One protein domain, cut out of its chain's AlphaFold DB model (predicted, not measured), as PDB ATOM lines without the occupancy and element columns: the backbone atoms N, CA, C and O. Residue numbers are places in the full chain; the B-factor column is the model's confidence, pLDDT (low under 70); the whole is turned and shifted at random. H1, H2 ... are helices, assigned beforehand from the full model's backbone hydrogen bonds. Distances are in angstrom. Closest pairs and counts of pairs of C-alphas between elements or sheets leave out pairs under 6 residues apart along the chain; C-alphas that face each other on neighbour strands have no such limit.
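Overview. This is residues 958 to 1033 of the 1067 residues of the protein "DNA-directed RNA polymerase" of Rhodobacteraceae bacterium 2376 (UniProt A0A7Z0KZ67). A small, loosely splayed bundle of three helices, H1, H4 and H5, runs up and down, with H2 packed on H4 and H5 on the side away from H1. The short H3 packs on H2 and has its centre farthest from the mean of the C-alphas. The 76 printed residues hold five named helices, H1 to H5 in order, and no named strand; the class is all helix. The whole is compact, with a radius of gyration of the C-alphas of 11.6 A and spans of 32 by 29 by 20 A.

Arrangement. H1, residues 958 to 974, touches H4, residues 998 to 1008, with residues 968 to 972 alone; the closest C-alphas, of Leu 971 and Val 1003, are 6.4 A apart. They run opposite ways at a shallow tilt of 33 degrees, only just short of steep. H1 touches H5, residues 1014 to 1031, the same way at 35.3 degrees, only just a steep tilt; the closest C-alphas are those of Leu 972 and Leu 1025, 6.7 A. H2, residues 978 to 986, touches H5 at Pro 978 and Leu 1025, the closest C-alphas, 6.3 A, and touches H4 at Ile 981 and Val 1004, the closest, 7.0 A. H3, residues 991 to 994, touches H2; the closest C-alphas, of Ala 984 and Glu 993, are 5.0 A apart. H4 and H5 form a helical hairpin at a steep tilt of 41 degrees, closest at the C-alphas of Leu 1007 and Arg 1014, 6.8 A. Each O i to N i+4 pair is within hydrogen-bond range in H1, H2 and H5, and 5 of 7 are in H4; H3 is too short for such a pair.

Along the chain. H1 begins at C-alpha 958 (35.692, 20.012, -1.204) and is 25.0 A long. H2 is 12.4 A, H3 5.1 A and H4 14.9 A. H5, 25.6 A, ends at C-alpha 1031 (10.634, 3.423, -6.681).

Size, cuts and confidence. The C-alphas of Phe 959 and Leu 991 are the farthest apart, 34.2 A. The printed part has no cut, and its four links between helices are tight. Low confidence, under 70, falls at residue 999 and residues 1009 to 1013 and 1029 to 1033.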
ATOM      1  N   ALA A 958      36.071  21.414  -1.399       81.25
ATOM      2  CA  ALA A 958      35.692  20.012  -1.204       81.25
ATOM      3  C   ALA A 958      34.328  19.842  -0.507       81.25
ATOM      4  O   ALA A 958      33.547  18.951  -0.842       81.25
ATOM      5  N   PHE A 959      34.043  20.692   0.478       84.44
ATOM      6  CA  PHE A 959      32.775  20.674   1.199       84.44
ATOM      7  C   PHE A 959      31.654  21.342   0.396       84.44
ATOM      8  O   PHE A 959      30.526  20.852   0.400       84.44
ATOM      9  N   ALA A 960      31.966  22.405  -0.345       81.88
ATOM     10  CA  ALA A 960      31.045  23.053  -1.269       81.88
ATOM     11  C   ALA A 960      30.608  22.110  -2.399       81.88
ATOM     12  O   ALA A 960      29.415  22.010  -2.665       81.88
ATOM     13  N   ASP A 961      31.538  21.345  -2.977       81.81
ATOM     14  CA  ASP A 961      31.264  20.317  -3.989       81.81
ATOM     15  C   ASP A 961      30.301  19.248  -3.428       81.81
ATOM     16  O   ASP A 961      29.328  18.850  -4.078       81.81
ATOM     17  N   TRP A 962      30.508  18.825  -2.172       89.00
ATOM     18  CA  TRP A 962      29.589  17.915  -1.483       89.00
ATOM     19  C   TRP A 962      28.201  18.539  -1.265       89.00
ATOM     20  O   TRP A 962      27.185  17.898  -1.547       89.00
ATOM     21  N   CYS A 963      28.136  19.792  -0.804       86.38
ATOM     22  CA  CYS A 963      26.881  20.535  -0.654       86.38
ATOM     23  C   CYS A 963      26.145  20.666  -1.995       86.38
ATOM     24  O   CYS A 963      24.933  20.454  -2.042       86.38
ATOM     25  N   GLY A 964      26.874  20.924  -3.083       82.75
ATOM     26  CA  GLY A 964      26.353  20.956  -4.448       82.75
ATOM     27  C   GLY A 964      25.733  19.621  -4.864       82.75
ATOM     28  O   GLY A 964      24.618  19.605  -5.381       82.75
ATOM     29  N   CYS A 965      26.377  18.491  -4.548       87.00
ATOM     30  CA  CYS A 965      25.798  17.161  -4.778       87.00
ATOM     31  C   CYS A 965      24.485  16.963  -4.002       87.00
ATOM     32  O   CYS A 965      23.503  16.460  -4.551       87.00
ATOM     33  N   MET A 966      24.438  17.367  -2.727       88.62
ATOM     34  CA  MET A 966      23.219  17.251  -1.916       88.62
ATOM     35  C   MET A 966      22.088  18.140  -2.445       88.62
ATOM     36  O   MET A 966      20.929  17.718  -2.457       88.62
ATOM     37  N   GLU A 967      22.411  19.349  -2.902       84.12
ATOM     38  CA  GLU A 967      21.444  20.276  -3.488       84.12
ATOM     39  C   GLU A 967      20.925  19.775  -4.839       84.12
ATOM     40  O   GLU A 967      19.716  19.773  -5.075       84.12
ATOM     41  N   LEU A 968      21.801  19.228  -5.682       83.50
ATOM     42  CA  LEU A 968      21.416  18.556  -6.919       83.50
ATOM     43  C   LEU A 968      20.425  17.417  -6.641       83.50
ATOM     44  O   LEU A 968      19.347  17.375  -7.233       83.50
ATOM     45  N   LEU A 969      20.733  16.526  -5.691       86.81
ATOM     46  CA  LEU A 969      19.816  15.453  -5.292       86.81
ATOM     47  C   LEU A 969      18.475  16.001  -4.780       86.81
ATOM     48  O   LEU A 969      17.428  15.387  -5.013       86.81
ATOM     49  N   ARG A 970      18.482  17.156  -4.102       85.94
ATOM     50  CA  ARG A 970      17.270  17.809  -3.593       85.94
ATOM     51  C   ARG A 970      16.392  18.285  -4.742       85.94
ATOM     52  O   ARG A 970      15.193  18.005  -4.717       85.94
ATOM     53  N   LEU A 971      16.986  18.951  -5.733       82.38
ATOM     54  CA  LEU A 971      16.288  19.422  -6.927       82.38
ATOM     55  C   LEU A 971      15.746  18.247  -7.757       82.38
ATOM     56  O   LEU A 971      14.569  18.243  -8.116       82.38
ATOM     57  N   LEU A 972      16.546  17.196  -7.975       83.56
ATOM     58  CA  LEU A 972      16.127  15.987  -8.706       83.56
ATOM     59  C   LEU A 972      14.954  15.266  -8.029       83.56
ATOM     60  O   LEU A 972      14.060  14.736  -8.701       83.56
ATOM     61  N   ARG A 973      14.925  15.269  -6.691       82.69
ATOM     62  CA  ARG A 973      13.821  14.698  -5.913       82.69
ATOM     63  C   ARG A 973      12.510  15.453  -6.135       82.69
ATOM     64  O   ARG A 973      11.459  14.816  -6.184       82.69
ATOM     65  N   THR A 974      12.556  16.784  -6.212       80.12
ATOM     66  CA  THR A 974      11.361  17.637  -6.352       80.12
ATOM     67  C   THR A 974      10.967  17.922  -7.795       80.12
ATOM     68  O   THR A 974       9.849  18.372  -8.012       80.12
ATOM     69  N   SER A 975      11.851  17.654  -8.758       80.00
ATOM     70  CA  SER A 975      11.608  17.882 -10.185       80.00
ATOM     71  C   SER A 975      10.292  17.259 -10.651       80.00
ATOM     72  O   SER A 975       9.950  16.147 -10.260       80.00
ATOM     73  N   GLU A 976       9.565  17.909 -11.546       79.38
ATOM     74  CA  GLU A 976       8.338  17.344 -12.120       79.38
ATOM     75  C   GLU A 976       8.547  16.791 -13.542       79.38
ATOM     76  O   GLU A 976       7.633  16.193 -14.108       79.38
ATOM     77  N   ALA A 977       9.747  16.943 -14.112       79.00
ATOM     78  CA  ALA A 977      10.063  16.561 -15.489       79.00
ATOM     79  C   ALA A 977      11.333  15.681 -15.610       79.00
ATOM     80  O   ALA A 977      12.216  15.986 -16.413       79.00
ATOM     81  N   PRO A 978      11.443  14.553 -14.875       76.31
ATOM     82  CA  PRO A 978      12.664  13.739 -14.824       76.31
ATOM     83  C   PRO A 978      13.123  13.233 -16.202       76.31
ATOM     84  O   PRO A 978      14.307  13.296 -16.513       76.31
ATOM     85  N   ASN A 979      12.196  12.809 -17.069       75.25
ATOM     86  CA  ASN A 979      12.523  12.330 -18.421       75.25
ATOM     87  C   ASN A 979      13.067  13.445 -19.326       75.25
ATOM     88  O   ASN A 979      13.941  13.204 -20.156       75.25
ATOM     89  N   TRP A 980      12.554  14.668 -19.164       73.50
ATOM     90  CA  TRP A 980      13.031  15.831 -19.911       73.50
ATOM     91  C   TRP A 980      14.406  16.267 -19.425       73.50
ATOM     92  O   TRP A 980      15.234  16.634 -20.249       73.50
ATOM     93  N   ILE A 981      14.672  16.152 -18.117       78.94
ATOM     94  CA  ILE A 981      16.011  16.355 -17.562       78.94
ATOM     95  C   ILE A 981      16.970  15.335 -18.171       78.94
ATOM     96  O   ILE A 981      17.936  15.762 -18.782       78.94
ATOM     97  N   VAL A 982      16.693  14.023 -18.110       74.31
ATOM     98  CA  VAL A 982      17.571  13.000 -18.727       74.31
ATOM     99  C   VAL A 982      17.846  13.322 -20.197       74.31
ATOM    100  O   VAL A 982      19.001  13.337 -20.609       74.31
ATOM    101  N   LYS A 983      16.815  13.688 -20.965       73.75
ATOM    102  CA  LYS A 983      16.970  14.062 -22.375       73.75
ATOM    103  C   LYS A 983      17.821  15.325 -22.577       73.75
ATOM    104  O   LYS A 983      18.637  15.359 -23.488       73.75
ATOM    105  N   ALA A 984      17.659  16.339 -21.728       74.19
ATOM    106  CA  ALA A 984      18.492  17.544 -21.736       74.19
ATOM    107  C   ALA A 984      19.939  17.273 -21.281       74.19
ATOM    108  O   ALA A 984      20.856  17.997 -21.665       74.19
ATOM    109  N   LEU A 985      20.151  16.240 -20.459       74.12
ATOM    110  CA  LEU A 985      21.474  15.771 -20.053       74.12
ATOM    111  C   LEU A 985      22.177  14.991 -21.171       74.12
ATOM    112  O   LEU A 985      23.388  15.138 -21.319       74.12
ATOM    113  N   ASP A 986      21.433  14.195 -21.942       71.69
ATOM    114  CA  ASP A 986      21.950  13.440 -23.091       71.69
ATOM    115  C   ASP A 986      22.256  14.340 -24.297       71.69
ATOM    116  O   ASP A 986      23.253  14.121 -24.981       71.69
ATOM    117  N   ASP A 987      21.432  15.367 -24.534       76.19
ATOM    118  CA  ASP A 987      21.585  16.321 -25.642       76.19
ATOM    119  C   ASP A 987      21.454  17.781 -25.145       76.19
ATOM    120  O   ASP A 987      20.363  18.365 -25.151       76.19
ATOM    121  N   PRO A 988      22.551  18.385 -24.644       73.31
ATOM    122  CA  PRO A 988      22.546  19.756 -24.141       73.31
ATOM    123  C   PRO A 988      22.190  20.770 -25.239       73.31
ATOM    124  O   PRO A 988      22.827  20.815 -26.285       73.31
ATOM    125  N   GLY A 989      21.222  21.649 -24.976       70.88
ATOM    126  CA  GLY A 989      20.735  22.650 -25.930       70.88
ATOM    127  C   GLY A 989      19.581  22.156 -26.802       70.88
ATOM    128  O   GLY A 989      19.078  22.912 -27.636       70.88
ATOM    129  N   CYS A 990      19.129  20.913 -26.612       78.00
ATOM    130  CA  CYS A 990      17.995  20.380 -27.347       78.00
ATOM    131  C   CYS A 990      16.675  21.068 -26.964       78.00
ATOM    132  O   CYS A 990      16.530  21.701 -25.914       78.00
ATOM    133  N   LEU A 991      15.650  20.863 -27.798       74.44
ATOM    134  CA  LEU A 991      14.300  21.369 -27.542       74.44
ATOM    135  C   LEU A 991      13.777  20.937 -26.159       74.44
ATOM    136  O   LEU A 991      13.022  21.678 -25.533       74.44
ATOM    137  N   ALA A 992      14.197  19.767 -25.663       71.75
ATOM    138  CA  ALA A 992      13.755  19.275 -24.365       71.75
ATOM    139  C   ALA A 992      14.155  20.202 -23.219       71.75
ATOM    140  O   ALA A 992      13.348  20.479 -22.339       71.75
ATOM    141  N   GLU A 993      15.357  20.754 -23.282       76.12
ATOM    142  CA  GLU A 993      15.827  21.708 -22.296       76.12
ATOM    143  C   GLU A 993      15.073  23.038 -22.367       76.12
ATOM    144  O   GLU A 993      14.684  23.584 -21.340       76.12
ATOM    145  N   THR A 994      14.792  23.530 -23.578       77.94
ATOM    146  CA  THR A 994      14.010  24.766 -23.765       77.94
ATOM    147  C   THR A 994      12.562  24.644 -23.279       77.94
ATOM    148  O   THR A 994      11.902  25.654 -23.049       77.94
ATOM    149  N   GLN A 995      12.068  23.411 -23.129       77.88
ATOM    150  CA  GLN A 995      10.725  23.095 -22.647       77.88
ATOM    151  C   GLN A 995      10.685  22.762 -21.147       77.88
ATOM    152  O   GLN A 995       9.595  22.589 -20.596       77.88
ATOM    153  N   LEU A 996      11.839  22.698 -20.469       78.12
ATOM    154  CA  LEU A 996      11.884  22.581 -19.014       78.12
ATOM    155  C   LEU A 996      11.323  23.852 -18.370       78.12
ATOM    156  O   LEU A 996      11.604  24.974 -18.792       78.12
ATOM    157  N   ARG A 997      10.535  23.677 -17.307       78.12
ATOM    158  CA  ARG A 997      10.113  24.795 -16.456       78.12
ATOM    159  C   ARG A 997      11.318  25.354 -15.706       78.12
ATOM    160  O   ARG A 997      12.286  24.639 -15.485       78.12
ATOM    161  N   GLU A 998      11.217  26.598 -15.245       74.88
ATOM    162  CA  GLU A 998      12.301  27.309 -14.551       74.88
ATOM    163  C   GLU A 998      12.936  26.495 -13.406       74.88
ATOM    164  O   GLU A 998      14.154  26.435 -13.276       74.88
ATOM    165  N   GLU A 999      12.126  25.800 -12.601       69.25
ATOM    166  CA  GLU A 999      12.613  24.959 -11.498       69.25
ATOM    167  C   GLU A 999      13.419  23.735 -11.968       69.25
ATOM    168  O   GLU A 999      14.398  23.365 -11.324       69.25
ATOM    169  N   ASP A1000      13.047  23.124 -13.097       80.81
ATOM    170  CA  ASP A1000      13.770  21.990 -13.684       80.81
ATOM    171  C   ASP A1000      14.976  22.464 -14.517       80.81
ATOM    172  O   ASP A1000      15.996  21.780 -14.596       80.81
ATOM    173  N   ARG A1001      14.904  23.667 -15.094       78.25
ATOM    174  CA  ARG A1001      16.016  24.319 -15.793       78.25
ATOM    175  C   ARG A1001      17.175  24.607 -14.840       78.25
ATOM    176  O   ARG A1001      18.317  24.341 -15.200       78.25
ATOM    177  N   LYS A1002      16.881  24.996 -13.590       79.25
ATOM    178  CA  LYS A1002      17.885  25.124 -12.518       79.25
ATOM    179  C   LYS A1002      18.683  23.840 -12.281       79.25
ATOM    180  O   LYS A1002      19.849  23.928 -11.922       79.25
ATOM    181  N   VAL A1003      18.104  22.652 -12.497       76.44
ATOM    182  CA  VAL A1003      18.847  21.376 -12.412       76.44
ATOM    183  C   VAL A1003      19.904  21.295 -13.510       76.44
ATOM    184  O   VAL A1003      21.051  20.939 -13.247       76.44
ATOM    185  N   VAL A1004      19.516  21.625 -14.742       77.00
ATOM    186  CA  VAL A1004      20.417  21.598 -15.901       77.00
ATOM    187  C   VAL A1004      21.487  22.682 -15.775       77.00
ATOM    188  O   VAL A1004      22.650  22.424 -16.069       77.00
ATOM    189  N   GLU A1005      21.124  23.867 -15.289       77.69
ATOM    190  CA  GLU A1005      22.059  24.962 -15.017       77.69
ATOM    191  C   GLU A1005      23.037  24.610 -13.891       77.69
ATOM    192  O   GLU A1005      24.240  24.776 -14.077       77.69
ATOM    193  N   ALA A1006      22.569  24.016 -12.787       75.69
ATOM    194  CA  ALA A1006      23.434  23.541 -11.705       75.69
ATOM    195  C   ALA A1006      24.460  22.506 -12.197       75.69
ATOM    196  O   ALA A1006      25.635  22.596 -11.856       75.69
ATOM    197  N   LEU A1007      24.049  21.566 -13.055       71.38
ATOM    198  CA  LEU A1007      24.947  20.576 -13.669       71.38
ATOM    199  C   LEU A1007      25.915  21.179 -14.702       71.38
ATOM    200  O   LEU A1007      26.949  20.584 -15.001       71.38
ATOM    201  N   ARG A1008      25.592  22.341 -15.280       72.25
ATOM    202  CA  ARG A1008      26.457  23.057 -16.233       72.25
ATOM    203  C   ARG A1008      27.455  23.982 -15.568       72.25
ATOM    204  O   ARG A1008      28.539  24.169 -16.109       72.25
ATOM    205  N   ALA A1009      27.092  24.536 -14.419       64.94
ATOM    206  CA  ALA A1009      27.943  25.414 -13.632       64.94
ATOM    207  C   ALA A1009      29.166  24.690 -13.031       64.94
ATOM    208  O   ALA A1009      30.042  25.340 -12.472       64.94
ATOM    209  N   MET A1010      29.259  23.359 -13.160       62.81
ATOM    210  CA  MET A1010      30.336  22.536 -12.600       62.81
ATOM    211  C   MET A1010      31.152  21.838 -13.712       62.81
ATOM    212  O   MET A1010      30.883  20.684 -14.053       62.81
ATOM    213  N   PRO A1011      32.143  22.518 -14.323       54.38
ATOM    214  CA  PRO A1011      32.820  22.025 -15.527       54.38
ATOM    215  C   PRO A1011      33.775  20.842 -15.287       54.38
ATOM    216  O   PRO A1011      33.915  19.998 -16.171       54.38
ATOM    217  N   ASP A1012      34.408  20.742 -14.113       57.28
ATOM    218  CA  ASP A1012      35.569  19.859 -13.908       57.28
ATOM    219  C   ASP A1012      35.237  18.359 -13.767       57.28
ATOM    220  O   ASP A1012      36.111  17.522 -13.990       57.28
ATOM    221  N   ASN A1013      33.995  17.995 -13.425       68.38
ATOM    222  CA  ASN A1013      33.566  16.598 -13.225       68.38
ATOM    223  C   ASN A1013      32.175  16.293 -13.807       68.38
ATOM    224  O   ASN A1013      31.480  15.372 -13.361       68.38
ATOM    225  N   ARG A1014      31.782  17.050 -14.839       72.81
ATOM    226  CA  ARG A1014      30.455  16.993 -15.461       72.81
ATOM    227  C   ARG A1014      29.996  15.570 -15.783       72.81
ATOM    228  O   ARG A1014      28.890  15.211 -15.411       72.81
ATOM    229  N   GLU A1015      30.821  14.737 -16.419       76.50
ATOM    230  CA  GLU A1015      30.422  13.373 -16.815       76.50
ATOM    231  C   GLU A1015      29.975  12.507 -15.633       76.50
ATOM    232  O   GLU A1015      28.911  11.893 -15.671       76.50
ATOM    233  N   MET A1016      30.731  12.504 -14.541       80.25
ATOM    234  CA  MET A1016      30.359  11.723 -13.365       80.25
ATOM    235  C   MET A1016      29.193  12.338 -12.586       80.25
ATOM    236  O   MET A1016      28.406  11.609 -11.981       80.25
ATOM    237  N   GLN A1017      29.032  13.663 -12.615       77.00
ATOM    238  CA  GLN A1017      27.822  14.294 -12.085       77.00
ATOM    239  C   GLN A1017      26.582  13.920 -12.906       77.00
ATOM    240  O   GLN A1017      25.513  13.703 -12.333       77.00
ATOM    241  N   LEU A1018      26.718  13.780 -14.229       79.31
ATOM    242  CA  LEU A1018      25.656  13.258 -15.090       79.31
ATOM    243  C   LEU A1018      25.321  11.811 -14.723       79.31
ATOM    244  O   LEU A1018      24.139  11.486 -14.631       79.31
ATOM    245  N   VAL A1019      26.321  10.964 -14.454       83.25
ATOM    246  CA  VAL A1019      26.104   9.600 -13.938       83.25
ATOM    247  C   VAL A1019      25.310   9.635 -12.630       83.25
ATOM    248  O   VAL A1019      24.280   8.972 -12.518       83.25
ATOM    249  N   LEU A1020      25.727  10.462 -11.667       87.25
ATOM    250  CA  LEU A1020      25.025  10.639 -10.393       87.25
ATOM    251  C   LEU A1020      23.566  11.062 -10.612       87.25
ATOM    252  O   LEU A1020      22.656  10.448 -10.046       87.25
ATOM    253  N   ALA A1021      23.331  12.069 -11.457       84.25
ATOM    254  CA  ALA A1021      21.999  12.582 -11.752       84.25
ATOM    255  C   ALA A1021      21.113  11.529 -12.437       84.25
ATOM    256  O   ALA A1021      19.977  11.314 -12.011       84.25
ATOM    257  N   LYS A1022      21.636  10.829 -13.451       82.19
ATOM    258  CA  LYS A1022      20.931   9.757 -14.170       82.19
ATOM    259  C   LYS A1022      20.555   8.611 -13.236       82.19
ATOM    260  O   LYS A1022      19.390   8.219 -13.209       82.19
ATOM    261  N   CYS A1023      21.491   8.130 -12.416       84.38
ATOM    262  CA  CYS A1023      21.210   7.080 -11.439       84.38
ATOM    263  C   CYS A1023      20.147   7.526 -10.424       84.38
ATOM    264  O   CYS A1023      19.214   6.774 -10.143       84.38
ATOM    265  N   ALA A1024      20.232   8.755  -9.905       84.50
ATOM    266  CA  ALA A1024      19.240   9.288  -8.970       84.50
ATOM    267  C   ALA A1024      17.834   9.401  -9.595       84.50
ATOM    268  O   ALA A1024      16.840   9.080  -8.941       84.50
ATOM    269  N   LEU A1025      17.739   9.826 -10.860       80.81
ATOM    270  CA  LEU A1025      16.480   9.911 -11.603       80.81
ATOM    271  C   LEU A1025      15.896   8.532 -11.918       80.81
ATOM    272  O   LEU A1025      14.693   8.337 -11.742       80.81
ATOM    273  N   GLN A1026      16.732   7.574 -12.323       76.25
ATOM    274  CA  GLN A1026      16.315   6.193 -12.564       76.25
ATOM    275  C   GLN A1026      15.744   5.565 -11.289       76.25
ATOM    276  O   GLN A1026      14.626   5.055 -11.304       76.25
ATOM    277  N   PHE A1027      16.455   5.701 -10.166       76.12
ATOM    278  CA  PHE A1027      15.989   5.231  -8.861       76.12
ATOM    279  C   PHE A1027      14.630   5.835  -8.488       76.12
ATOM    280  O   PHE A1027      13.712   5.148  -8.046       76.12
ATOM    281  N   ARG A1028      14.464   7.143  -8.710       72.56
ATOM    282  CA  ARG A1028      13.185   7.817  -8.482       72.56
ATOM    283  C   ARG A1028      12.070   7.250  -9.367       72.56
ATOM    284  O   ARG A1028      10.971   7.034  -8.860       72.56
ATOM    285  N   GLY A1029      12.326   7.039 -10.657       62.69
ATOM    286  CA  GLY A1029      11.342   6.498 -11.599       62.69
ATOM    287  C   GLY A1029      10.888   5.080 -11.241       62.69
ATOM    288  O   GLY A1029       9.698   4.786 -11.320       62.69
ATOM    289  N   GLU A1030      11.817   4.239 -10.783       54.12
ATOM    290  CA  GLU A1030      11.572   2.839 -10.415       54.12
ATOM    291  C   GLU A1030      10.868   2.690  -9.048       54.12
ATOM    292  O   GLU A1030      10.068   1.773  -8.869       54.12
ATOM    293  N   THR A1031      11.101   3.594  -8.080       51.62
ATOM    294  CA  THR A1031      10.634   3.423  -6.681       51.62
ATOM    295  C   THR A1031       9.583   4.450  -6.209       51.62
ATOM    296  O   THR A1031       8.877   4.207  -5.230       51.62
ATOM    297  N   ILE A1032       9.447   5.615  -6.859       48.78
ATOM    298  CA  ILE A1032       8.648   6.770  -6.372       48.78
ATOM    299  C   ILE A1032       7.406   7.031  -7.258       48.78
ATOM    300  O   ILE A1032       6.805   8.099  -7.217       48.78
ATOM    301  N   GLY A1033       6.942   6.034  -8.020       38.94
ATOM    302  CA  GLY A1033       5.744   6.128  -8.875       38.94
ATOM    303  C   GLY A1033       4.402   6.365  -8.155       38.94
ATOM    304  O   GLY A1033       3.364   6.423  -8.806       38.94
TER     305      GLY A1033